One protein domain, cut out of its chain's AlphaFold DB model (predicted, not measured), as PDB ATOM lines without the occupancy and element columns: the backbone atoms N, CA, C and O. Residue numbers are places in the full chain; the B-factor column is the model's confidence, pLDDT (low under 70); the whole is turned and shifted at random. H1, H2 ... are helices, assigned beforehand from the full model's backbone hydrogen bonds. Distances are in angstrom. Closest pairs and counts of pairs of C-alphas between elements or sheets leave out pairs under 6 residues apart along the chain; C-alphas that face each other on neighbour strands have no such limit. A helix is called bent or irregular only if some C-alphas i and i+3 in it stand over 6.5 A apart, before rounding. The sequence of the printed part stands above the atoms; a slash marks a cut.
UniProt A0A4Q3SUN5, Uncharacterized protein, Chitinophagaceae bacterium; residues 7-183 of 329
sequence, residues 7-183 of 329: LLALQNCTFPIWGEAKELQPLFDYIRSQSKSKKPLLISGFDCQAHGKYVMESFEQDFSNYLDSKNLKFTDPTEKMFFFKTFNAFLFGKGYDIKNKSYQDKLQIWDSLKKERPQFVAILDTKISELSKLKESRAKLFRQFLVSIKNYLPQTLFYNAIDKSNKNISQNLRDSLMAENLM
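What this domain is: This is residues 7 to 183 of the 329 residues of an uncharacterized protein of Chitinophagaceae bacterium (UniProt A0A4Q3SUN5). H7b, H8 and H9 run side by side in alternating directions, H6 packs with residues 83 to 87 about perpendicular on residues 120 to 123 of H7b and meets H8 near the last residues of both, H5 is beside H6, and a small head of H1, H2 and H3 meets these helices through H4. The 177 printed residues include nine named helices, H1 to H9 in order, and no named strand: all helix. The whole is compact, radius of gyration of the C-alphas 17.9 A, spanning 56 by 40 by 29 A.

How they stand to each other: H7 was assigned as one helix by its hydrogen bonds but is bent, C-alphas 115 and 118 being 6.9 A apart, into H7a, residues 103 to 115, and H7b, residues 118 to 132. H7b forms a helical hairpin with H8, residues 137 to 159, at a shallow tilt of 22 degrees, C-alphas 128 and 143 closest at 5.2 A. H8 forms another with H9, residues 173 to 183, C-alphas 148 and 177 closest at 7.1 A. H1, residues 7 to 13, touches H4, residues 53 to 57, C-alphas 12 and 53 closest at 4.9 A. O i to N i+4 pairs are within hydrogen-bond range throughout but in two irregular helices: H3, residues 22 to 34, 7 of 9, C-alphas 23 and 26 7.0 A apart; H8, 17 of 19, C-alphas 151 and 154 7.2 A apart. H2, residues 16 to 19, is too short for such pairs.

Where its parts are: H5 is residues 59 to 69; H6, residues 77 to 92, is 22.0 A long. H1 begins at C-alpha 7 (35.622, -3.662, -39.220); H9 ends at C-alpha 183 (31.861, -17.124, -17.282).

The domain as a whole: The farthest C-alphas, of Lys 38 and Gln 104, are 58.6 A apart. The printed part has no cut; links H3 to H4 and H8 to H9 are long. Residues 95 to 96 and 167 to 171 have pLDDT under 70.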
ATOM      1  N   LEU A   7      34.593  -4.607 -39.662       81.62
ATOM      2  CA  LEU A   7      35.622  -3.662 -39.220       81.62
ATOM      3  C   LEU A   7      34.996  -2.450 -38.519       81.62
ATOM      4  O   LEU A   7      35.360  -2.123 -37.393       81.62
ATOM      5  N   LEU A   8      33.986  -1.839 -39.148       85.69
ATOM      6  CA  LEU A   8      33.259  -0.719 -38.552       85.69
ATOM      7  C   LEU A   8      32.526  -1.144 -37.279       85.69
ATOM      8  O   LEU A   8      32.426  -0.351 -36.350       85.69
ATOM      9  N   ALA A   9      32.015  -2.375 -37.209       84.56
ATOM     10  CA  ALA A   9      31.391  -2.885 -35.994       84.56
ATOM     11  C   ALA A   9      32.389  -2.981 -34.836       84.56
ATOM     12  O   ALA A   9      32.084  -2.527 -33.739       84.56
ATOM     13  N   LEU A  10      33.594  -3.492 -35.086       84.62
ATOM     14  CA  LEU A  10      34.658  -3.558 -34.084       84.62
ATOM     15  C   LEU A  10      35.087  -2.177 -33.592       84.62
ATOM     16  O   LEU A  10      35.122  -1.935 -32.384       84.62
ATOM     17  N   GLN A  11      35.341  -1.259 -34.524       88.44
ATOM     18  CA  GLN A  11      35.717   0.123 -34.228       88.44
ATOM     19  C   GLN A  11      34.642   0.845 -33.407       88.44
ATOM     20  O   GLN A  11      34.934   1.454 -32.385       88.44
ATOM     21  N   ASN A  12      33.372   0.716 -33.798       89.69
ATOM     22  CA  ASN A  12      32.272   1.453 -33.177       89.69
ATOM     23  C   ASN A  12      31.702   0.802 -31.905       89.69
ATOM     24  O   ASN A  12      30.842   1.408 -31.260       89.69
ATOM     25  N   CYS A  13      32.134  -0.408 -31.541       89.06
ATOM     26  CA  CYS A  13      31.694  -1.108 -30.327       89.06
ATOM     27  C   CYS A  13      32.776  -1.213 -29.244       89.06
ATOM     28  O   CYS A  13      32.497  -1.735 -28.167       89.06
ATOM     29  N   THR A  14      33.998  -0.748 -29.502       88.69
ATOM     30  CA  THR A  14      35.113  -0.809 -28.546       88.69
ATOM     31  C   THR A  14      35.636   0.589 -28.222       88.69
ATOM     32  O   THR A  14      35.243   1.572 -28.847       88.69
ATOM     33  N   PHE A  15      36.489   0.708 -27.199       88.81
ATOM     34  CA  PHE A  15      37.207   1.961 -26.957       88.81
ATOM     35  C   PHE A  15      38.162   2.259 -28.123       88.81
ATOM     36  O   PHE A  15      38.753   1.315 -28.654       88.81
ATOM     37  N   PRO A  16      38.416   3.540 -28.453       89.00
ATOM     38  CA  PRO A  16      39.319   3.914 -29.545       89.00
ATOM     39  C   PRO A  16      40.714   3.275 -29.459       89.00
ATOM     40  O   PRO A  16      41.243   2.820 -30.464       89.00
ATOM     41  N   ILE A  17      41.268   3.103 -28.251       88.19
ATOM     42  CA  ILE A  17      42.555   2.405 -28.050       88.19
ATOM     43  C   ILE A  17      42.582   0.969 -28.605       88.19
ATOM     44  O   ILE A  17      43.650   0.454 -28.917       88.19
ATOM     45  N   TRP A  18      41.421   0.325 -28.726       89.06
ATOM     46  CA  TRP A  18      41.281  -1.008 -29.301       89.06
ATOM     47  C   TRP A  18      40.790  -0.948 -30.746       89.06
ATOM     48  O   TRP A  18      41.354  -1.610 -31.608       89.06
ATOM     49  N   GLY A  19      39.753  -0.155 -31.020       89.25
ATOM     50  CA  GLY A  19      39.114  -0.084 -32.333       89.25
ATOM     51  C   GLY A  19      39.937   0.662 -33.386       89.25
ATOM     52  O   GLY A  19      40.009   0.249 -34.541       89.25
ATOM     53  N   GLU A  20      40.590   1.746 -32.986       91.12
ATOM     54  CA  GLU A  20      41.226   2.719 -33.880       91.12
ATOM     55  C   GLU A  20      42.761   2.640 -33.838       91.12
ATOM     56  O   GLU A  20      43.442   3.421 -34.496       91.12
ATOM     57  N   ALA A  21      43.339   1.681 -33.109       91.00
ATOM     58  CA  ALA A  21      44.782   1.447 -33.121       91.00
ATOM     59  C   ALA A  21      45.238   0.837 -34.454       91.00
ATOM     60  O   ALA A  21      44.768  -0.236 -34.848       91.00
ATOM     61  N   LYS A  22      46.199   1.479 -35.124       91.81
ATOM     62  CA  LYS A  22      46.785   1.029 -36.395       91.81
ATOM     63  C   LYS A  22      47.354  -0.385 -36.286       91.81
ATOM     64  O   LYS A  22      47.167  -1.204 -37.181       91.81
ATOM     65  N   GLU A  23      47.989  -0.691 -35.160       90.75
ATOM     66  CA  GLU A  23      48.611  -1.984 -34.872       90.75
ATOM     67  C   GLU A  23      47.597  -3.137 -34.764       90.75
ATOM     68  O   GLU A  23      47.968  -4.294 -34.957       90.75
ATOM     69  N   LEU A  24      46.317  -2.844 -34.501       90.75
ATOM     70  CA  LEU A  24      45.249  -3.848 -34.419       90.75
ATOM     71  C   LEU A  24      44.479  -4.032 -35.733       90.75
ATOM     72  O   LEU A  24      43.767  -5.027 -35.882       90.75
ATOM     73  N   GLN A  25      44.649  -3.143 -36.717       90.06
ATOM     74  CA  GLN A  25      43.909  -3.234 -37.981       90.06
ATOM     75  C   GLN A  25      44.175  -4.535 -38.755       90.06
ATOM     76  O   GLN A  25      43.199  -5.135 -39.205       90.06
ATOM     77  N   PRO A  26      45.415  -5.072 -38.835       92.12
ATOM     78  CA  PRO A  26      45.644  -6.365 -39.485       92.12
ATOM     79  C   PRO A  26      44.851  -7.519 -38.849       92.12
ATOM     80  O   PRO A  26      44.378  -8.414 -39.552       92.12
ATOM     81  N   LEU A  27      44.654  -7.494 -37.524       90.12
ATOM     82  CA  LEU A  27      43.821  -8.481 -36.833       90.12
ATOM     83  C   LEU A  27      42.343  -8.313 -37.208       90.12
ATOM     84  O   LEU A  27      41.654  -9.304 -37.448       90.12
ATOM     85  N   PHE A  28      41.846  -7.081 -37.287       89.75
ATOM     86  CA  PHE A  28      40.460  -6.824 -37.679       89.75
ATOM     87  C   PHE A  28      40.189  -7.185 -39.137       89.75
ATOM     88  O   PHE A  28      39.148  -7.773 -39.439       89.75
ATOM     89  N   ASP A  29      41.146  -6.927 -40.026       89.50
ATOM     90  CA  ASP A  29      41.106  -7.383 -41.411       89.50
ATOM     91  C   ASP A  29      41.050  -8.904 -41.497       89.50
ATOM     92  O   ASP A  29      40.218  -9.453 -42.229       89.50
ATOM     93  N   TYR A  30      41.864  -9.589 -40.691       91.31
ATOM     94  CA  TYR A  30      41.821 -11.038 -40.596       91.31
ATOM     95  C   TYR A  30      40.450 -11.528 -40.112       91.31
ATOM     96  O   TYR A  30      39.825 -12.336 -40.801       91.31
ATOM     97  N   ILE A  31      39.915 -11.002 -39.004       90.25
ATOM     98  CA  ILE A  31      38.593 -11.404 -38.491       90.25
ATOM     99  C   ILE A  31      37.496 -11.171 -39.540       90.25
ATOM    100  O   ILE A  31      36.679 -12.060 -39.799       90.25
ATOM    101  N   ARG A  32      37.512 -10.012 -40.207       88.00
ATOM    102  CA  ARG A  32      36.594  -9.695 -41.307       88.00
ATOM    103  C   ARG A  32      36.698 -10.723 -42.432       88.00
ATOM    104  O   ARG A  32      35.661 -11.224 -42.870       88.00
ATOM    105  N   SER A  33      37.914 -11.068 -42.868       89.81
ATOM    106  CA  SER A  33      38.143 -12.061 -43.930       89.81
ATOM    107  C   SER A  33      37.600 -13.448 -43.564       89.81
ATOM    108  O   SER A  33      37.099 -14.166 -44.425       89.81
ATOM    109  N   GLN A  34      37.624 -13.799 -42.274       90.81
ATOM    110  CA  GLN A  34      37.147 -15.090 -41.778       90.81
ATOM    111  C   GLN A  34      35.642 -15.122 -41.485       90.81
ATOM    112  O   GLN A  34      35.101 -16.207 -41.274       90.81
ATOM    113  N   SER A  35      34.947 -13.979 -41.490       87.81
ATOM    114  CA  SER A  35      33.545 -13.871 -41.043       87.81
ATOM    115  C   SER A  35      32.554 -14.758 -41.811       87.81
ATOM    116  O   SER A  35      31.561 -15.194 -41.237       87.81
ATOM    117  N   LYS A  36      32.838 -15.067 -43.083       87.38
ATOM    118  CA  LYS A  36      32.033 -15.965 -43.938       87.38
ATOM    119  C   LYS A  36      32.669 -17.346 -44.145       87.38
ATOM    120  O   LYS A  36      32.199 -18.124 -44.971       87.38
ATOM    121  N   SER A  37      33.764 -17.644 -43.446       92.31
ATOM    122  CA  SER A  37      34.447 -18.937 -43.544       92.31
ATOM    123  C   SER A  37      33.678 -20.039 -42.800       92.31
ATOM    124  O   SER A  37      32.746 -19.775 -42.042       92.31
ATOM    125  N   LYS A  38      34.116 -21.297 -42.952       92.94
ATOM    126  CA  LYS A  38      33.576 -22.437 -42.184       92.94
ATOM    127  C   LYS A  38      33.892 -22.364 -40.680       92.94
ATOM    128  O   LYS A  38      33.295 -23.107 -39.906       92.94
ATOM    129  N   LYS A  39      34.861 -21.538 -40.274       89.94
ATOM    130  CA  LYS A  39      35.323 -21.380 -38.886       89.94
ATOM    131  C   LYS A  39      35.540 -19.890 -38.585       89.94
ATOM    132  O   LYS A  39      36.687 -19.458 -38.468       89.94
ATOM    133  N   PRO A  40      34.463 -19.090 -38.514       91.88
ATOM    134  CA  PRO A  40      34.591 -17.658 -38.291       91.88
ATOM    135  C   PRO A  40      35.160 -17.364 -36.902       91.88
ATOM    136  O   PRO A  40      34.922 -18.104 -35.944       91.88
ATOM    137  N   LEU A  41      35.867 -16.241 -36.783       91.12
ATOM    138  CA  LEU A  41      36.206 -15.671 -35.485       91.12
ATOM    139  C   LEU A  41      35.003 -14.884 -34.966       91.12
ATOM    140  O   LEU A  41      34.678 -13.811 -35.473       91.12
ATOM    141  N   LEU A  42      34.325 -15.457 -33.973       90.50
ATOM    142  CA  LEU A  42      33.209 -14.817 -33.286       90.50
ATOM    143  C   LEU A  42      33.739 -13.804 -32.271       90.50
ATOM    144  O   LEU A  42      34.738 -14.057 -31.599       90.50
ATOM    145  N   ILE A  43      33.049 -12.674 -32.142       90.38
ATOM    146  CA  ILE A  43      33.451 -11.583 -31.252       90.38
ATOM    147  C   ILE A  43      32.317 -11.280 -30.283       90.38
ATOM    148  O   ILE A  43      31.159 -11.173 -30.686       90.38
ATOM    149  N   SER A  44      32.661 -11.119 -29.009       92.25
ATOM    150  CA  SER A  44      31.750 -10.669 -27.960       92.25
ATOM    151  C   SER A  44      32.500  -9.816 -26.942       92.25
ATOM    152  O   SER A  44      33.698 -10.003 -26.736       92.25
ATOM    153  N   GLY A  45      31.788  -8.892 -26.299       92.25
ATOM    154  CA  GLY A  45      32.295  -8.138 -25.153       92.25
ATOM    155  C   GLY A  45      31.981  -8.850 -23.839       92.25
ATOM    156  O   GLY A  45      30.952  -9.515 -23.730       92.25
ATOM    157  N   PHE A  46      32.867  -8.700 -22.856       94.69
ATOM    158  CA  PHE A  46      32.665  -9.156 -21.474       94.69
ATOM    159  C   PHE A  46      32.773  -8.004 -20.458       94.69
ATOM    160  O   PHE A  46      32.442  -8.186 -19.290       94.69
ATOM    161  N   ASP A  47      33.207  -6.812 -20.887       94.06
ATOM    162  CA  ASP A  47      33.238  -5.627 -20.027       94.06
ATOM    163  C   ASP A  47      31.815  -5.200 -19.638       94.06
ATOM    164  O   ASP A  47      30.873  -5.351 -20.418       94.06
ATOM    165  N   CYS A  48      31.655  -4.671 -18.428       92.12
ATOM    166  CA  CYS A  48      30.369  -4.202 -17.919       92.12
ATOM    167  C   CYS A  48      30.109  -2.716 -18.201       92.12
ATOM    168  O   CYS A  48      28.999  -2.228 -17.986       92.12
ATOM    169  N   GLN A  49      31.110  -2.004 -18.720       90.12
ATOM    170  CA  GLN A  49      30.973  -0.621 -19.158       90.12
ATOM    171  C   GLN A  49      30.250  -0.540 -20.509       90.12
ATOM    172  O   GLN A  49      30.698  -1.107 -21.506       90.12
ATOM    173  N   ALA A  50      29.166   0.237 -20.576       87.75
ATOM    174  CA  ALA A  50      28.573   0.615 -21.853       87.75
ATOM    175  C   ALA A  50      29.476   1.639 -22.550       87.75
ATOM    176  O   ALA A  50      29.573   2.788 -22.121       87.75
ATOM    177  N   HIS A  51      30.140   1.226 -23.627       85.12
ATOM    178  CA  HIS A  51      30.983   2.104 -24.429       85.12
ATOM    179  C   HIS A  51      30.829   1.820 -25.926       85.12
ATOM    180  O   HIS A  51      30.334   0.769 -26.331       85.12
ATOM    181  N   GLY A  52      31.271   2.772 -26.746       86.31
ATOM    182  CA  GLY A  52      31.237   2.687 -28.199       86.31
ATOM    183  C   GLY A  52      30.071   3.458 -28.815       86.31
ATOM    184  O   GLY A  52      29.026   3.694 -28.203       86.31
ATOM    185  N   LYS A  53      30.258   3.863 -30.067       89.31
ATOM    186  CA  LYS A  53      29.282   4.618 -30.853       89.31
ATOM    187  C   LYS A  53      27.945   3.888 -30.985       89.31
ATOM    188  O   LYS A  53      26.893   4.496 -30.822       89.31
ATOM    189  N   TYR A  54      27.952   2.577 -31.232       91.19
ATOM    190  CA  TYR A  54      26.707   1.858 -31.525       91.19
ATOM    191  C   TYR A  54      25.792   1.665 -30.318       91.19
ATOM    192  O   TYR A  54      24.578   1.740 -30.494       91.19
ATOM    193  N   VAL A  55      26.316   1.481 -29.104       91.31
ATOM    194  CA  VAL A  55      25.444   1.460 -27.916       91.31
ATOM    195  C   VAL A  55      24.845   2.845 -27.648       91.31
ATOM    196  O   VAL A  55      23.701   2.943 -27.223       91.31
ATOM    197  N   MET A  56      25.577   3.917 -27.963       89.31
ATOM    198  CA  MET A  56      25.108   5.292 -27.775       89.31
ATOM    199  C   MET A  56      24.084   5.754 -28.817       89.31
ATOM    200  O   MET A  56      23.267   6.613 -28.505       89.31
ATOM    201  N   GLU A  57      24.168   5.262 -30.053       90.69
ATOM    202  CA  GLU A  57      23.371   5.778 -31.178       90.69
ATOM    203  C   GLU A  57      22.345   4.778 -31.711       90.69
ATOM    204  O   GLU A  57      21.333   5.176 -32.275       90.69
ATOM    205  N   SER A  58      22.603   3.473 -31.587       92.00
ATOM    206  CA  SER A  58      21.769   2.432 -32.202       92.00
ATOM    207  C   SER A  58      21.002   1.582 -31.189       92.00
ATOM    208  O   SER A  58      20.064   0.906 -31.599       92.00
ATOM    209  N   PHE A  59      21.367   1.587 -29.899       94.50
ATOM    210  CA  PHE A  59      20.756   0.688 -28.911       94.50
ATOM    211  C   PHE A  59      19.241   0.867 -28.805       94.50
ATOM    212  O   PHE A  59      18.521  -0.125 -28.816       94.50
ATOM    213  N   GLU A  60      18.751   2.106 -28.758       95.19
ATOM    214  CA  GLU A  60      17.318   2.383 -28.641       95.19
ATOM    215  C   GLU A  60      16.510   1.765 -29.784       95.19
ATOM    216  O   GLU A  60      15.540   1.038 -29.544       95.19
ATOM    217  N   GLN A  61      16.947   1.989 -31.022       95.38
ATOM    218  CA  GLN A  61      16.290   1.442 -32.201       95.38
ATOM    219  C   GLN A  61      16.434  -0.085 -32.271       95.38
ATOM    220  O   GLN A  61      15.440  -0.784 -32.471       95.38
ATOM    221  N   ASP A  62      17.652  -0.609 -32.086       94.81
ATOM    222  CA  ASP A  62      17.943  -2.046 -32.172       94.81
ATOM    223  C   ASP A  62      17.166  -2.837 -31.109       94.81
ATOM    224  O   ASP A  62      16.650  -3.919 -31.400       94.81
ATOM    225  N   PHE A  63      17.080  -2.305 -29.887       97.19
ATOM    226  CA  PHE A  63      16.368  -2.933 -28.779       97.19
ATOM    227  C   PHE A  63      14.854  -2.820 -28.954       97.19
ATOM    228  O   PHE A  63      14.164  -3.828 -28.825       97.19
ATOM    229  N   SER A  64      14.336  -1.646 -29.340       97.06
ATOM    230  CA  SER A  64      12.902  -1.457 -29.605       97.06
ATOM    231  C   SER A  64      12.398  -2.389 -30.703       97.06
ATOM    232  O   SER A  64      11.459  -3.143 -30.472       97.06
ATOM    233  N   ASN A  65      13.074  -2.412 -31.857       96.25
ATOM    234  CA  ASN A  65      12.704  -3.280 -32.978       96.25
ATOM    235  C   ASN A  65      12.703  -4.753 -32.571       96.25
ATOM    236  O   ASN A  65      11.837  -5.529 -32.976       96.25
ATOM    237  N   TYR A  66      13.691  -5.146 -31.766       97.38
ATOM    238  CA  TYR A  66      13.773  -6.506 -31.270       97.38
ATOM    239  C   TYR A  66      12.610  -6.834 -30.319       97.38
ATOM    240  O   TYR A  66      11.950  -7.854 -30.518       97.38
ATOM    241  N   LEU A  67      12.308  -5.973 -29.342       97.56
ATOM    242  CA  LEU A  67      11.171  -6.159 -28.436       97.56
ATOM    243  C   LEU A  67       9.839  -6.218 -29.194       97.56
ATOM    244  O   LEU A  67       9.040  -7.119 -28.938       97.56
ATOM    245  N   ASP A  68       9.631  -5.332 -30.169       96.00
ATOM    246  CA  ASP A  68       8.439  -5.323 -31.021       96.00
ATOM    247  C   ASP A  68       8.290  -6.646 -31.784       96.00
ATOM    248  O   ASP A  68       7.214  -7.247 -31.777       96.00
ATOM    249  N   SER A  69       9.385  -7.173 -32.347       96.75
ATOM    250  CA  SER A  69       9.390  -8.467 -33.053       96.75
ATOM    251  C   SER A  69       9.060  -9.673 -32.162       96.75
ATOM    252  O   SER A  69       8.725 -10.745 -32.666       96.75
ATOM    253  N   LYS A  70       9.182  -9.521 -30.837       97.44
ATOM    254  CA  LYS A  70       8.882 -10.554 -29.832       97.44
ATOM    255  C   LYS A  70       7.611 -10.269 -29.041       97.44
ATOM    256  O   LYS A  70       7.294 -11.030 -28.133       97.44
ATOM    257  N   ASN A  71       6.892  -9.201 -29.387       95.62
ATOM    258  CA  ASN A  71       5.720  -8.723 -28.664       95.62
ATOM    259  C   ASN A  71       6.000  -8.437 -27.167       95.62
ATOM    260  O   ASN A  71       5.140  -8.639 -26.317       95.62
ATOM    261  N   LEU A  72       7.217  -7.973 -26.851       96.25
ATOM    262  CA  LEU A  72       7.693  -7.619 -25.502       96.25
ATOM    263  C   LEU A  72       7.731  -6.094 -25.301       96.25
ATOM    264  O   LEU A  72       8.728  -5.524 -24.843       96.25
ATOM    265  N   LYS A  73       6.664  -5.411 -25.720       92.88
ATOM    266  CA  LYS A  73       6.604  -3.945 -25.783       92.88
ATOM    267  C   LYS A  73       6.710  -3.301 -24.397       92.88
ATOM    268  O   LYS A  73       6.462  -3.937 -23.375       92.88
ATOM    269  N   PHE A  74       7.117  -2.037 -24.367       96.62
ATOM    270  CA  PHE A  74       6.896  -1.191 -23.190       96.62
ATOM    271  C   PHE A  74       5.392  -1.025 -22.960       96.62
ATOM    272  O   PHE A  74       4.613  -1.151 -23.908       96.62
ATOM    273  N   THR A  75       5.003  -0.742 -21.719       95.38
ATOM    274  CA  THR A  75       3.597  -0.582 -21.319       95.38
ATOM    275  C   THR A  75       2.903   0.487 -22.164       95.38
ATOM    276  O   THR A  75       1.794   0.282 -22.653       95.38
ATOM    277  N   ASP A  76       3.590   1.608 -22.393       95.75
ATOM    278  CA  ASP A  76       3.132   2.716 -23.222       95.75
ATOM    279  C   ASP A  76       4.331   3.528 -23.782       95.75
ATOM    280  O   ASP A  76       5.495   3.262 -23.440       95.75
ATOM    281  N   PRO A  77       4.095   4.518 -24.672       97.00
ATOM    282  CA  PRO A  77       5.159   5.379 -25.191       97.00
ATOM    283  C   PRO A  77       5.894   6.206 -24.122       97.00
ATOM    284  O   PRO A  77       7.058   6.556 -24.324       97.00
ATOM    285  N   THR A  78       5.252   6.505 -22.990       97.75
ATOM    286  CA  THR A  78       5.836   7.287 -21.890       97.75
ATOM    287  C   THR A  78       6.884   6.471 -21.142       97.75
ATOM    288  O   THR A  78       7.987   6.966 -20.915       97.75
ATOM    289  N   GLU A  79       6.596   5.206 -20.823       97.56
ATOM    290  CA  GLU A  79       7.548   4.274 -20.208       97.56
ATOM    291  C   GLU A  79       8.763   4.050 -21.118       97.56
ATOM    292  O   GLU A  79       9.905   4.093 -20.654       97.56
ATOM    293  N   LYS A  80       8.528   3.882 -22.427       97.81
ATOM    294  CA  LYS A  80       9.596   3.753 -23.426       97.81
ATOM    295  C   LYS A  80      10.507   4.983 -23.437       97.81
ATOM    296  O   LYS A  80      11.729   4.850 -23.349       97.81
ATOM    297  N   MET A  81       9.917   6.174 -23.535       97.06
ATOM    298  CA  MET A  81      10.656   7.438 -23.549       97.06
ATOM    299  C   MET A  81      11.434   7.643 -22.246       97.06
ATOM    300  O   MET A  81      12.605   8.022 -22.284       97.06
ATOM    301  N   PHE A  82      10.812   7.348 -21.101       97.38
ATOM    302  CA  PHE A  82      11.465   7.377 -19.797       97.38
ATOM    303  C   PHE A  82      12.685   6.450 -19.771       97.38
ATOM    304  O   PHE A  82      13.789   6.903 -19.474       97.38
ATOM    305  N   PHE A  83      12.520   5.182 -20.161       97.88
ATOM    306  CA  PHE A  83      13.595   4.193 -20.130       97.88
ATOM    307  C   PHE A  83      14.829   4.652 -20.912       97.88
ATOM    308  O   PHE A  83      15.934   4.646 -20.368       97.88
ATOM    309  N   PHE A  84      14.663   5.087 -22.165       96.62
ATOM    310  CA  PHE A  84      15.801   5.484 -22.998       96.62
ATOM    311  C   PHE A  84      16.403   6.832 -22.598       96.62
ATOM    312  O   PHE A  84      17.627   6.988 -22.650       96.62
ATOM    313  N   LYS A  85      15.592   7.790 -22.132       95.00
ATOM    314  CA  LYS A  85      16.096   9.048 -21.566       95.00
ATOM    315  C   LYS A  85      16.979   8.772 -20.347       95.00
ATOM    316  O   LYS A  85      18.121   9.229 -20.305       95.00
ATOM    317  N   THR A  86      16.483   7.993 -19.387       94.81
ATOM    318  CA  THR A  86      17.203   7.685 -18.146       94.81
ATOM    319  C   THR A  86      18.411   6.781 -18.407       94.81
ATOM    320  O   THR A  86      19.475   7.021 -17.840       94.81
ATOM    321  N   PHE A  87      18.323   5.822 -19.339       95.44
ATOM    322  CA  PHE A  87      19.468   5.028 -19.806       95.44
ATOM    323  C   PHE A  87      20.603   5.924 -20.323       95.44
ATOM    324  O   PHE A  87      21.749   5.809 -19.881       95.44
ATOM    325  N   ASN A  88      20.285   6.862 -21.221       92.75
ATOM    326  CA  ASN A  88      21.263   7.788 -21.791       92.75
ATOM    327  C   ASN A  88      21.851   8.746 -20.744       92.75
ATOM    328  O   ASN A  88      23.047   9.058 -20.787       92.75
ATOM    329  N   ALA A  89      21.034   9.188 -19.790       91.44
ATOM    330  CA  ALA A  89      21.467  10.045 -18.698       91.44
ATOM    331  C   ALA A  89      22.412   9.318 -17.735       91.44
ATOM    332  O   ALA A  89      23.489   9.827 -17.427       91.44
ATOM    333  N   PHE A  90      22.047   8.110 -17.300       92.25
ATOM    334  CA  PHE A  90      22.850   7.323 -16.369       92.25
ATOM    335  C   PHE A  90      24.169   6.873 -16.977       92.25
ATOM    336  O   PHE A  90      25.195   7.023 -16.323       92.25
ATOM    337  N   LEU A  91      24.162   6.342 -18.202       90.50
ATOM    338  CA  LEU A  91      25.354   5.719 -18.781       90.50
ATOM    339  C   LEU A  91      26.280   6.713 -19.481       90.50
ATOM    340  O   LEU A  91      27.496   6.547 -19.435       90.50
ATOM    341  N   PHE A  92      25.724   7.753 -20.109       87.31
ATOM    342  CA  PHE A  92      26.493   8.661 -20.966       87.31
ATOM    343  C   PHE A  92      26.433  10.127 -20.527       87.31
ATOM    344  O   PHE A  92      27.050  10.976 -21.170       87.31
ATOM    345  N   GLY A  93      25.672  10.456 -19.475       81.94
ATOM    346  CA  GLY A  93      25.443  11.845 -19.063       81.94
ATOM    347  C   GLY A  93      24.730  12.687 -20.129       81.94
ATOM    348  O   GLY A  93      24.815  13.917 -20.103       81.94
ATOM    349  N   LYS A  94      24.067  12.045 -21.102       79.06
ATOM    350  CA  LYS A  94      23.380  12.715 -22.214       79.06
ATOM    351  C   LYS A  94      21.992  13.202 -21.788       79.06
ATOM    352  O   LYS A  94      21.362  12.624 -20.912       79.06
ATOM    353  N   GLY A  95      21.519  14.268 -22.437       69.56
ATOM    354  CA  GLY A  95      20.170  14.821 -22.243       69.56
ATOM    355  C   GLY A  95      20.054  15.947 -21.210       69.56
ATOM    356  O   GLY A  95      18.984  16.531 -21.091       69.56
ATOM    357  N   TYR A  96      21.138  16.283 -20.500       69.81
ATOM    358  CA  TYR A  96      21.114  17.283 -19.419       69.81
ATOM    359  C   TYR A  96      22.194  18.378 -19.536       69.81
ATOM    360  O   TYR A  96      22.254  19.259 -18.683       69.81
ATOM    361  N   ASP A  97      23.052  18.318 -20.567       71.38
ATOM    362  CA  ASP A  97      24.218  19.201 -20.778       71.38
ATOM    363  C   ASP A  97      24.995  19.511 -19.485       71.38
ATOM    364  O   ASP A  97      25.358  20.646 -19.178       71.38
ATOM    365  N   ILE A  98      25.223  18.465 -18.681       75.06
ATOM    366  CA  ILE A  98      25.744  18.596 -17.316       75.06
ATOM    367  C   ILE A  98      27.052  19.393 -17.314       75.06
ATOM    368  O   ILE A  98      27.296  20.147 -16.384       75.06
ATOM    369  N   LYS A  99      27.889  19.290 -18.351       75.25
ATOM    370  CA  LYS A  99      29.193  19.967 -18.408       75.25
ATOM    371  C   LYS A  99      29.083  21.493 -18.304       75.25
ATOM    372  O   LYS A  99      29.844  22.074 -17.530       75.25
ATOM    373  N   ASN A 100      28.112  22.106 -18.982       82.56
ATOM    374  CA  ASN A 100      27.972  23.565 -19.076       82.56
ATOM    375  C   ASN A 100      27.085  24.180 -17.979       82.56
ATOM    376  O   ASN A 100      26.899  25.393 -17.935       82.56
ATOM    377  N   LYS A 101      26.518  23.358 -17.089       84.19
ATOM    378  CA  LYS A 101      25.603  23.806 -16.032       84.19
ATOM    379  C   LYS A 101      26.327  24.306 -14.782       84.19
ATOM    380  O   LYS A 101      27.415  23.822 -14.434       84.19
ATOM    381  N   SER A 102      25.681  25.241 -14.077       90.12
ATOM    382  CA  SER A 102      26.131  25.695 -12.760       90.12
ATOM    383  C   SER A 102      26.142  24.528 -11.767       90.12
ATOM    384  O   SER A 102      25.496  23.499 -11.975       90.12
ATOM    385  N   TYR A 103      26.884  24.657 -10.666       87.31
ATOM    386  CA  TYR A 103      26.916  23.602  -9.650       87.31
ATOM    387  C   TYR A 103      25.532  23.338  -9.028       87.31
ATOM    388  O   TYR A 103      25.184  22.183  -8.802       87.31
ATOM    389  N   GLN A 104      24.722  24.380  -8.822       88.25
ATOM    390  CA  GLN A 104      23.367  24.241  -8.273       88.25
ATOM    391  C   GLN A 104      22.435  23.498  -9.238       88.25
ATOM    392  O   GLN A 104      21.736  22.574  -8.826       88.25
ATOM    393  N   ASP A 105      22.496  23.812 -10.534       88.19
ATOM    394  CA  ASP A 105      21.720  23.092 -11.552       88.19
ATOM    395  C   ASP A 105      22.133  21.615 -11.628       88.19
ATOM    396  O   ASP A 105      21.287  20.730 -11.752       88.19
ATOM    397  N   LYS A 106      23.438  21.327 -11.514       87.81
ATOM    398  CA  LYS A 106      23.955  19.950 -11.468       87.81
ATOM    399  C   LYS A 106      23.374  19.176 -10.288       87.81
ATOM    400  O   LYS A 106      22.937  18.047 -10.485       87.81
ATOM    401  N   LEU A 107      23.331  19.777  -9.096       87.25
ATOM    402  CA  LEU A 107      22.736  19.154  -7.909       87.25
ATOM    403  C   LEU A 107      21.257  18.814  -8.132       87.25
ATOM    404  O   LEU A 107      20.856  17.682  -7.874       87.25
ATOM    405  N   GLN A 108      20.474  19.747  -8.680       89.12
ATOM    406  CA  GLN A 108      19.054  19.521  -8.973       89.12
ATOM    407  C   GLN A 108      18.847  18.392  -9.992       89.12
ATOM    408  O   GLN A 108      17.998  17.519  -9.795       89.12
ATOM    409  N   ILE A 109      19.653  18.373 -11.058       89.06
ATOM    410  CA  ILE A 109      19.635  17.310 -12.068       89.06
ATOM    411  C   ILE A 109      19.984  15.962 -11.432       89.06
ATOM    412  O   ILE A 109      19.274  14.979 -11.647       89.06
ATOM    413  N   TRP A 110      21.052  15.897 -10.636       89.88
ATOM    414  CA  TRP A 110      21.462  14.666  -9.963       89.88
ATOM    415  C   TRP A 110      20.398  14.166  -8.989       89.88
ATOM    416  O   TRP A 110      20.116  12.972  -8.979       89.88
ATOM    417  N   ASP A 111      19.757  15.043  -8.217       90.50
ATOM    418  CA  ASP A 111      18.689  14.649  -7.296       90.50
ATOM    419  C   ASP A 111      17.432  14.162  -8.027       90.50
ATOM    420  O   ASP A 111      16.801  13.201  -7.582       90.50
ATOM    421  N   SER A 112      17.096  14.757  -9.175       91.50
ATOM    422  CA  SER A 112      16.047  14.239 -10.061       91.50
ATOM    423  C   SER A 112      16.405  12.843 -10.583       91.50
ATOM    424  O   SER A 112      15.620  11.913 -10.421       91.50
ATOM    425  N   LEU A 113      17.616  12.661 -11.113       92.25
ATOM    426  CA  LEU A 113      18.101  11.384 -11.642       92.25
ATOM    427  C   LEU A 113      18.169  10.279 -10.572       92.25
ATOM    428  O   LEU A 113      17.799   9.136 -10.835       92.25
ATOM    429  N   LYS A 114      18.577  10.606  -9.339       91.81
ATOM    430  CA  LYS A 114      18.531   9.664  -8.207       91.81
ATOM    431  C   LYS A 114      17.112   9.155  -7.948       91.81
ATOM    432  O   LYS A 114      16.947   7.968  -7.676       91.81
ATOM    433  N   LYS A 115      16.098  10.025  -8.036       93.88
ATOM    434  CA  LYS A 115      14.684   9.655  -7.835       93.88
ATOM    435  C   LYS A 115      14.134   8.783  -8.967       93.88
ATOM    436  O   LYS A 115      13.262   7.964  -8.708       93.88
ATOM    437  N   GLU A 116      14.662   8.906 -10.185       95.00
ATOM    438  CA  GLU A 116      14.286   8.056 -11.329       95.00
ATOM    439  C   GLU A 116      14.871   6.631 -11.237       95.00
ATOM    440  O   GLU A 116      14.343   5.692 -11.840       95.00
ATOM    441  N   ARG A 117      15.949   6.433 -10.460       94.94
ATOM    442  CA  ARG A 117      16.676   5.153 -10.365       94.94
ATOM    443  C   ARG A 117      15.784   3.943 -10.038       94.94
ATOM    444  O   ARG A 117      15.946   2.936 -10.728       94.94
ATOM    445  N   PRO A 118      14.878   3.966  -9.037       97.00
ATOM    446  CA  PRO A 118      14.059   2.797  -8.708       97.00
ATOM    447  C   PRO A 118      13.146   2.370  -9.860       97.00
ATOM    448  O   PRO A 118      13.082   1.184 -10.176       97.00
ATOM    449  N   GLN A 119      12.503   3.328 -10.536       97.94
ATOM    450  CA  GLN A 119      11.646   3.047 -11.690       97.94
ATOM    451  C   GLN A 119      12.461   2.481 -12.859       97.94
ATOM    452  O   GLN A 119      12.062   1.491 -13.466       97.94
ATOM    453  N   PHE A 120      13.637   3.052 -13.141       98.19
ATOM    454  CA  PHE A 120      14.533   2.531 -14.173       98.19
ATOM    455  C   PHE A 120      14.959   1.080 -13.897       98.19
ATOM    456  O   PHE A 120      14.907   0.237 -14.793       98.19
ATOM    457  N   VAL A 121      15.328   0.764 -12.649       98.31
ATOM    458  CA  VAL A 121      15.687  -0.604 -12.243       98.31
ATOM    459  C   VAL A 121      14.491  -1.557 -12.349       98.31
ATOM    460  O   VAL A 121      14.669  -2.677 -12.819       98.31
ATOM    461  N   ALA A 122      13.279  -1.119 -11.999       98.56
ATOM    462  CA  ALA A 122      12.073  -1.939 -12.135       98.56
ATOM    463  C   ALA A 122      11.763  -2.292 -13.604       98.56
ATOM    464  O   ALA A 122      11.414  -3.437 -13.913       98.56
ATOM    465  N   ILE A 123      11.950  -1.343 -14.528       98.56
ATOM    466  CA  ILE A 123      11.803  -1.597 -15.969       98.56
ATOM    467  C   ILE A 123      12.895  -2.561 -16.453       98.56
ATOM    468  O   ILE A 123      12.587  -3.510 -17.175       98.56
ATOM    469  N   LEU A 124      14.153  -2.379 -16.023       98.38
ATOM    470  CA  LEU A 124      15.234  -3.326 -16.328       98.38
ATOM    471  C   LEU A 124      14.882  -4.743 -15.870       98.38
ATOM    472  O   LEU A 124      15.014  -5.676 -16.657       98.38
ATOM    473  N   ASP A 125      14.404  -4.909 -14.637       98.69
ATOM    474  CA  ASP A 125      14.032  -6.213 -14.087       98.69
ATOM    475  C   ASP A 125      12.889  -6.873 -14.853       98.69
ATOM    476  O   ASP A 125      12.951  -8.066 -15.163       98.69
ATOM    477  N   THR A 126      11.891  -6.082 -15.243       98.56
ATOM    478  CA  THR A 126      10.792  -6.547 -16.093       98.56
ATOM    479  C   THR A 126      11.327  -7.055 -17.432       98.56
ATOM    480  O   THR A 126      11.057  -8.196 -17.809       98.56
ATOM    481  N   LYS A 127      12.170  -6.270 -18.119       98.50
ATOM    482  CA  LYS A 127      12.743  -6.666 -19.416       98.50
ATOM    483  C   LYS A 127      13.713  -7.842 -19.305       98.50
ATOM    484  O   LYS A 127      13.692  -8.720 -20.162       98.50
ATOM    485  N   ILE A 128      14.507  -7.935 -18.240       98.62
ATOM    486  CA  ILE A 128      15.356  -9.104 -17.956       98.62
ATOM    487  C   ILE A 128      14.495 -10.362 -17.782       98.62
ATOM    488  O   ILE A 128      14.812 -11.404 -18.360       98.62
ATOM    489  N   SER A 129      13.402 -10.267 -17.018       98.50
ATOM    490  CA  SER A 129      12.467 -11.373 -16.785       98.50
ATOM    491  C   SER A 129      11.777 -11.815 -18.076       98.50
ATOM    492  O   SER A 129      11.766 -13.002 -18.401       98.50
ATOM    493  N   GLU A 130      11.271 -10.878 -18.875       98.31
ATOM    494  CA  GLU A 130      10.652 -11.161 -20.173       98.31
ATOM    495  C   GLU A 130      11.625 -11.837 -21.145       98.31
ATOM    496  O   GLU A 130      11.309 -12.886 -21.711       98.31
ATOM    497  N   LEU A 131      12.836 -11.291 -21.289       98.38
ATOM    498  CA  LEU A 131      13.870 -11.855 -22.157       98.38
ATOM    499  C   LEU A 131      14.330 -13.238 -21.685       98.38
ATOM    500  O   LEU A 131      14.680 -14.069 -22.519       98.38
ATOM    501  N   SER A 132      14.297 -13.523 -20.378       97.31
ATOM    502  CA  SER A 132      14.665 -14.843 -19.842       97.31
ATOM    503  C   SER A 132      13.741 -15.978 -20.302       97.31
ATOM    504  O   SER A 132      14.161 -17.133 -20.346       97.31
ATOM    505  N   LYS A 133      12.503 -15.655 -20.699       97.50
ATOM    506  CA  LYS A 133      11.528 -16.621 -21.231       97.50
ATOM    507  C   LYS A 133      11.847 -17.030 -22.674       97.50
ATOM    508  O   LYS A 133      11.363 -18.058 -23.147       97.50
ATOM    509  N   LEU A 134      12.665 -16.247 -23.379       97.38
ATOM    510  CA  LEU A 134      13.083 -16.513 -24.750       97.38
ATOM    511  C   LEU A 134      14.409 -17.284 -24.765       97.38
ATOM    512  O   LEU A 134      15.386 -16.901 -24.129       97.38
ATOM    513  N   LYS A 135      14.467 -18.373 -25.537       94.25
ATOM    514  CA  LYS A 135      15.649 -19.259 -25.585       94.25
ATOM    515  C   LYS A 135      16.679 -18.881 -26.650       94.25
ATOM    516  O   LYS A 135      17.767 -19.457 -26.674       94.25
ATOM    517  N   GLU A 136      16.333 -17.968 -27.548       95.62
ATOM    518  CA  GLU A 136      17.155 -17.644 -28.711       95.62
ATOM    519  C   GLU A 136      18.347 -16.730 -28.354       95.62
ATOM    520  O   GLU A 136      18.350 -16.029 -27.339       95.62
ATOM    521  N   SER A 137      19.406 -16.795 -29.160       94.19
ATOM    522  CA  SER A 137      20.717 -16.210 -28.864       94.19
ATOM    523  C   SER A 137      20.721 -14.683 -28.708       94.19
ATOM    524  O   SER A 137      21.509 -14.149 -27.927       94.19
ATOM    525  N   ARG A 138      19.870 -13.949 -29.419       94.62
ATOM    526  CA  ARG A 138      19.788 -12.488 -29.335       94.62
ATOM    527  C   ARG A 138      19.079 -12.035 -28.057       94.62
ATOM    528  O   ARG A 138      19.569 -11.118 -27.403       94.62
ATOM    529  N   ALA A 139      18.031 -12.734 -27.623       97.31
ATOM    530  CA  ALA A 139      17.387 -12.543 -26.326       97.31
ATOM    531  C   ALA A 139      18.382 -12.730 -25.181       97.31
ATOM    532  O   ALA A 139      18.453 -11.901 -24.277       97.31
ATOM    533  N   LYS A 140      19.189 -13.795 -25.257       97.25
ATOM    534  CA  LYS A 140      20.256 -14.087 -24.294       97.25
ATOM    535  C   LYS A 140      21.267 -12.941 -24.192       97.25
ATOM    536  O   LYS A 140      21.591 -12.536 -23.080       97.25
ATOM    537  N   LEU A 141      21.708 -12.381 -25.325       95.62
ATOM    538  CA  LEU A 141      22.614 -11.224 -25.343       95.62
ATOM    539  C   LEU A 141      21.975  -9.973 -24.741       95.62
ATOM    540  O   LEU A 141      22.588  -9.344 -23.886       95.62
ATOM    541  N   PHE A 142      20.751  -9.616 -25.148       97.06
ATOM    542  CA  PHE A 142      20.069  -8.453 -24.577       97.06
ATOM    543  C   PHE A 142      19.838  -8.621 -23.078       97.06
ATOM    544  O   PHE A 142      20.101  -7.695 -22.318       97.06
ATOM    545  N   ARG A 143      19.423  -9.812 -22.632       97.88
ATOM    546  CA  ARG A 143      19.265 -10.117 -21.209       97.88
ATOM    547  C   ARG A 143      20.577  -9.904 -20.462       97.88
ATOM    548  O   ARG A 143      20.580  -9.187 -19.467       97.88
ATOM    549  N   GLN A 144      21.672 -10.504 -20.933       97.62
ATOM    550  CA  GLN A 144      22.965 -10.369 -20.266       97.62
ATOM    551  C   GLN A 144      23.448  -8.915 -20.261       97.62
ATOM    552  O   GLN A 144      23.946  -8.441 -19.244       97.62
ATOM    553  N   PHE A 145      23.238  -8.182 -21.358       96.75
ATOM    554  CA  PHE A 145      23.543  -6.758 -21.429       96.75
ATOM    555  C   PHE A 145      22.787  -5.973 -20.347       96.75
ATOM    556  O   PHE A 145      23.415  -5.257 -19.574       96.75
ATOM    557  N   LEU A 146      21.469  -6.160 -20.211       97.81
ATOM    558  CA  LEU A 146      20.677  -5.477 -19.181       97.81
ATOM    559  C   LEU A 146      21.081  -5.872 -17.753       97.81
ATOM    560  O   LEU A 146      21.150  -5.000 -16.888       97.81
ATOM    561  N   VAL A 147      21.390  -7.151 -17.506       98.06
ATOM    562  CA  VAL A 147      21.925  -7.621 -16.213       98.06
ATOM    563  C   VAL A 147      23.240  -6.907 -15.892       98.06
ATOM    564  O   VAL A 147      23.400  -6.372 -14.795       98.06
ATOM    565  N   SER A 148      24.152  -6.827 -16.863       96.69
ATOM    566  CA  SER A 148      25.436  -6.142 -16.706       96.69
ATOM    567  C   SER A 148      25.254  -4.644 -16.429       96.69
ATOM    568  O   SER A 148      25.902  -4.111 -15.530       96.69
ATOM    569  N   ILE A 149      24.339  -3.969 -17.140       96.19
ATOM    570  CA  ILE A 149      23.992  -2.562 -16.882       96.19
ATOM    571  C   ILE A 149      23.434  -2.388 -15.470       96.19
ATOM    572  O   ILE A 149      23.893  -1.510 -14.742       96.19
ATOM    573  N   LYS A 150      22.477  -3.229 -15.059       96.88
ATOM    574  CA  LYS A 150      21.866  -3.165 -13.726       96.88
ATOM    575  C   LYS A 150      22.918  -3.315 -12.624       96.88
ATOM    576  O   LYS A 150      22.942  -2.509 -11.696       96.88
ATOM    577  N   ASN A 151      23.791  -4.314 -12.736       95.50
ATOM    578  CA  ASN A 151      24.782  -4.621 -11.705       95.50
ATOM    579  C   ASN A 151      25.910  -3.579 -11.644       95.50
ATOM    580  O   ASN A 151      26.406  -3.278 -10.560       95.50
ATOM    581  N   TYR A 152      26.284  -2.983 -12.782       94.56
ATOM    582  CA  TYR A 152      27.301  -1.929 -12.845       94.56
ATOM    583  C   TYR A 152      26.751  -0.519 -12.559       94.56
ATOM    584  O   TYR A 152      27.516   0.430 -12.350       94.56
ATOM    585  N   LEU A 153      25.423  -0.360 -12.507       93.44
ATOM    586  CA  LEU A 153      24.764   0.931 -12.316       93.44
ATOM    587  C   LEU A 153      25.262   1.697 -11.077       93.44
ATOM    588  O   LEU A 153      25.568   2.877 -11.231       93.44
ATOM    589  N   PRO A 154      25.424   1.098  -9.875       91.50
ATOM    590  CA  PRO A 154      25.919   1.839  -8.711       91.50
ATOM    591  C   PRO A 154      27.286   2.495  -8.949       91.50
ATOM    592  O   PRO A 154      27.488   3.648  -8.574       91.50
ATOM    593  N   GLN A 155      28.203   1.789  -9.618       90.62
ATOM    594  CA  GLN A 155      29.528   2.314  -9.948       90.62
ATOM    595  C   GLN A 155      29.458   3.392 -11.034       90.62
ATOM    596  O   GLN A 155      30.137   4.413 -10.934       90.62
ATOM    597  N   THR A 156      28.574   3.220 -12.018       90.31
ATOM    598  CA  THR A 156      28.310   4.242 -13.039       90.31
ATOM    599  C   THR A 156      27.777   5.540 -12.425       90.31
ATOM    600  O   THR A 156      28.301   6.618 -12.705       90.31
ATOM    601  N   LEU A 157      26.775   5.454 -11.543       89.75
ATOM    602  CA  LEU A 157      26.177   6.625 -10.893       89.75
ATOM    603  C   LEU A 157      27.183   7.377 -10.016       89.75
ATOM    604  O   LEU A 157      27.154   8.607  -9.973       89.75
ATOM    605  N   PHE A 158      28.091   6.660  -9.356       88.38
ATOM    606  CA  PHE A 158      29.156   7.269  -8.568       88.38
ATOM    607  C   PHE A 158      30.163   8.027  -9.429       88.38
ATOM    608  O   PHE A 158      30.444   9.194  -9.146       88.38
ATOM    609  N   TYR A 159      30.673   7.408 -10.501       84.88
ATOM    610  CA  TYR A 159      31.631   8.068 -11.396       84.88
ATOM    611  C   TYR A 159      31.023   9.259 -12.135       84.88
ATOM    612  O   TYR A 159      31.701  10.265 -12.331       84.88
ATOM    613  N   ASN A 160      29.729   9.196 -12.454       85.19
ATOM    614  CA  ASN A 160      29.000  10.308 -13.064       85.19
ATOM    615  C   ASN A 160      28.540  11.366 -12.045       85.19
ATOM    616  O   ASN A 160      27.822  12.296 -12.410       85.19
ATOM    617  N   ALA A 161      28.957  11.245 -10.778       84.31
ATOM    618  CA  ALA A 161      28.597  12.126  -9.667       84.31
ATOM    619  C   ALA A 161      27.086  12.230  -9.382       84.31
ATOM    620  O   ALA A 161      26.680  13.080  -8.592       84.31
ATOM    621  N   ILE A 162      26.281  11.336  -9.961       85.81
ATOM    622  CA  ILE A 162      24.835  11.273  -9.757       85.81
ATOM    623  C   ILE A 162      24.543  10.760  -8.355       85.81
ATOM    624  O   ILE A 162      23.745  11.370  -7.668       85.81
ATOM    625  N   ASP A 163      25.191   9.689  -7.889       84.81
ATOM    626  CA  ASP A 163      24.966   9.136  -6.546       84.81
ATOM    627  C   ASP A 163      26.288   8.770  -5.863       84.81
ATOM    628  O   ASP A 163      26.906   7.750  -6.159       84.81
ATOM    629  N   LYS A 164      26.717   9.620  -4.923       81.94
ATOM    630  CA  LYS A 164      27.938   9.430  -4.123       81.94
ATOM    631  C   LYS A 164      27.674   8.824  -2.741       81.94
ATOM    632  O   LYS A 164      28.596   8.747  -1.931       81.94
ATOM    633  N   SER A 165      26.431   8.432  -2.443       78.94
ATOM    634  CA  SER A 165      26.076   7.860  -1.135       78.94
ATOM    635  C   SER A 165      26.752   6.506  -0.903       78.94
ATOM    636  O   SER A 165      27.151   6.191   0.219       78.94
ATOM    637  N   ASN A 166      26.971   5.739  -1.974       70.00
ATOM    638  CA  ASN A 166      27.681   4.472  -1.917       70.00
ATOM    639  C   ASN A 166      29.203   4.688  -1.895       70.00
ATOM    640  O   ASN A 166      29.891   4.543  -2.903       70.00
ATOM    641  N   LYS A 167      29.734   5.028  -0.717       64.25
ATOM    642  CA  LYS A 167      31.182   5.168  -0.481       64.25
ATOM    643  C   LYS A 167      31.942   3.832  -0.533       64.25
ATOM    644  O   LYS A 167      33.164   3.846  -0.597       64.25
ATOM    645  N   ASN A 168      31.227   2.702  -0.541       61.78
ATOM    646  CA  ASN A 168      31.779   1.345  -0.526       61.78
ATOM    647  C   ASN A 168      31.783   0.690  -1.914       61.78
ATOM    648  O   ASN A 168      31.719  -0.536  -2.020       61.78
ATOM    649  N   ILE A 169      31.828   1.474  -2.996       68.44
ATOM    650  CA  ILE A 169      31.992   0.897  -4.332       68.44
ATOM    651  C   ILE A 169      33.345   0.205  -4.376       68.44
ATOM    652  O   ILE A 169      34.399   0.837  -4.375       68.44
ATOM    653  N   SER A 170      33.278  -1.124  -4.369       66.94
ATOM    654  CA  SER A 170      34.442  -1.985  -4.449       66.94
ATOM    655  C   SER A 170      35.240  -1.628  -5.699       66.94
ATOM    656  O   SER A 170      34.692  -1.632  -6.804       66.94
ATOM    657  N   GLN A 171      36.543  -1.388  -5.533       64.69
ATOM    658  CA  GLN A 171      37.481  -1.285  -6.655       64.69
ATOM    659  C   GLN A 171      37.400  -2.532  -7.559       64.69
ATOM    660  O   GLN A 171      37.577  -2.431  -8.769       64.69
ATOM    661  N   ASN A 172      36.991  -3.676  -6.994       79.19
ATOM    662  CA  ASN A 172      36.877  -4.957  -7.684       79.19
ATOM    663  C   ASN A 172      35.501  -5.212  -8.329       79.19
ATOM    664  O   ASN A 172      35.333  -6.260  -8.946       79.19
ATOM    665  N   LEU A 173      34.499  -4.323  -8.187       88.81
ATOM    666  CA  LEU A 173      33.156  -4.577  -8.743       88.81
ATOM    667  C   LEU A 173      33.205  -4.745 -10.265       88.81
ATOM    668  O   LEU A 173      32.551  -5.620 -10.823       88.81
ATOM    669  N   ARG A 174      34.008  -3.923 -10.947       91.69
ATOM    670  CA  ARG A 174      34.188  -4.057 -12.393       91.69
ATOM    671  C   ARG A 174      34.759  -5.429 -12.741       91.69
ATOM    672  O   ARG A 174      34.163  -6.141 -13.537       91.69
ATOM    673  N   ASP A 175      35.870  -5.815 -12.120       92.62
ATOM    674  CA  ASP A 175      36.544  -7.089 -12.379       92.62
ATOM    675  C   ASP A 175      35.677  -8.312 -12.036       92.62
ATOM    676  O   ASP A 175      35.713  -9.299 -12.772       92.62
ATOM    677  N   SER A 176      34.841  -8.242 -10.993       92.50
ATOM    678  CA  SER A 176      33.893  -9.317 -10.678       92.50
ATOM    679  C   SER A 176      32.810  -9.450 -11.748       92.50
ATOM    680  O   SER A 176      32.536 -10.556 -12.205       92.50
ATOM    681  N   LEU A 177      32.237  -8.334 -12.208       95.44
ATOM    682  CA  LEU A 177      31.208  -8.348 -13.253       95.44
ATOM    683  C   LEU A 177      31.776  -8.742 -14.622       95.44
ATOM    684  O   LEU A 177      31.116  -9.452 -15.378       95.44
ATOM    685  N   MET A 178      33.015  -8.347 -14.932       96.19
ATOM    686  CA  MET A 178      33.724  -8.836 -16.117       96.19
ATOM    687  C   MET A 178      33.924 -10.352 -16.067       96.19
ATOM    688  O   MET A 178      33.712 -11.034 -17.072       96.19
ATOM    689  N   ALA A 179      34.282 -10.891 -14.897       95.19
ATOM    690  CA  ALA A 179      34.404 -12.330 -14.706       95.19
ATOM    691  C   ALA A 179      33.052 -13.036 -14.866       95.19
ATOM    692  O   ALA A 179      32.983 -14.037 -15.572       95.19
ATOM    693  N   GLU A 180      31.974 -12.513 -14.273       95.94
ATOM    694  CA  GLU A 180      30.614 -13.052 -14.432       95.94
ATOM    695  C   GLU A 180      30.185 -13.096 -15.901       95.94
ATOM    696  O   GLU A 180      29.743 -14.138 -16.387       95.94
ATOM    697  N   ASN A 181      30.385 -12.001 -16.641       97.44
ATOM    698  CA  ASN A 181      30.082 -11.941 -18.070       97.44
ATOM    699  C   ASN A 181      30.917 -12.948 -18.874       97.44
ATOM    700  O   ASN A 181      30.384 -13.625 -19.753       97.44
ATOM    701  N   LEU A 182      32.215 -13.082 -18.582       96.69
ATOM    702  CA  LEU A 182      33.065 -14.055 -19.266       96.69
ATOM    703  C   LEU A 182      32.667 -15.499 -18.940       96.69
ATOM    704  O   LEU A 182      32.643 -16.339 -19.837       96.69
ATOM    705  N   MET A 183      32.335 -15.799 -17.684       95.56
ATOM    706  CA  MET A 183      31.861 -17.124 -17.282       95.56
ATOM    707  C   MET A 183      30.523 -17.454 -17.939       95.56
ATOM    708  O   MET A 183      30.348 -18.570 -18.420       95.56
TER     709      MET A 183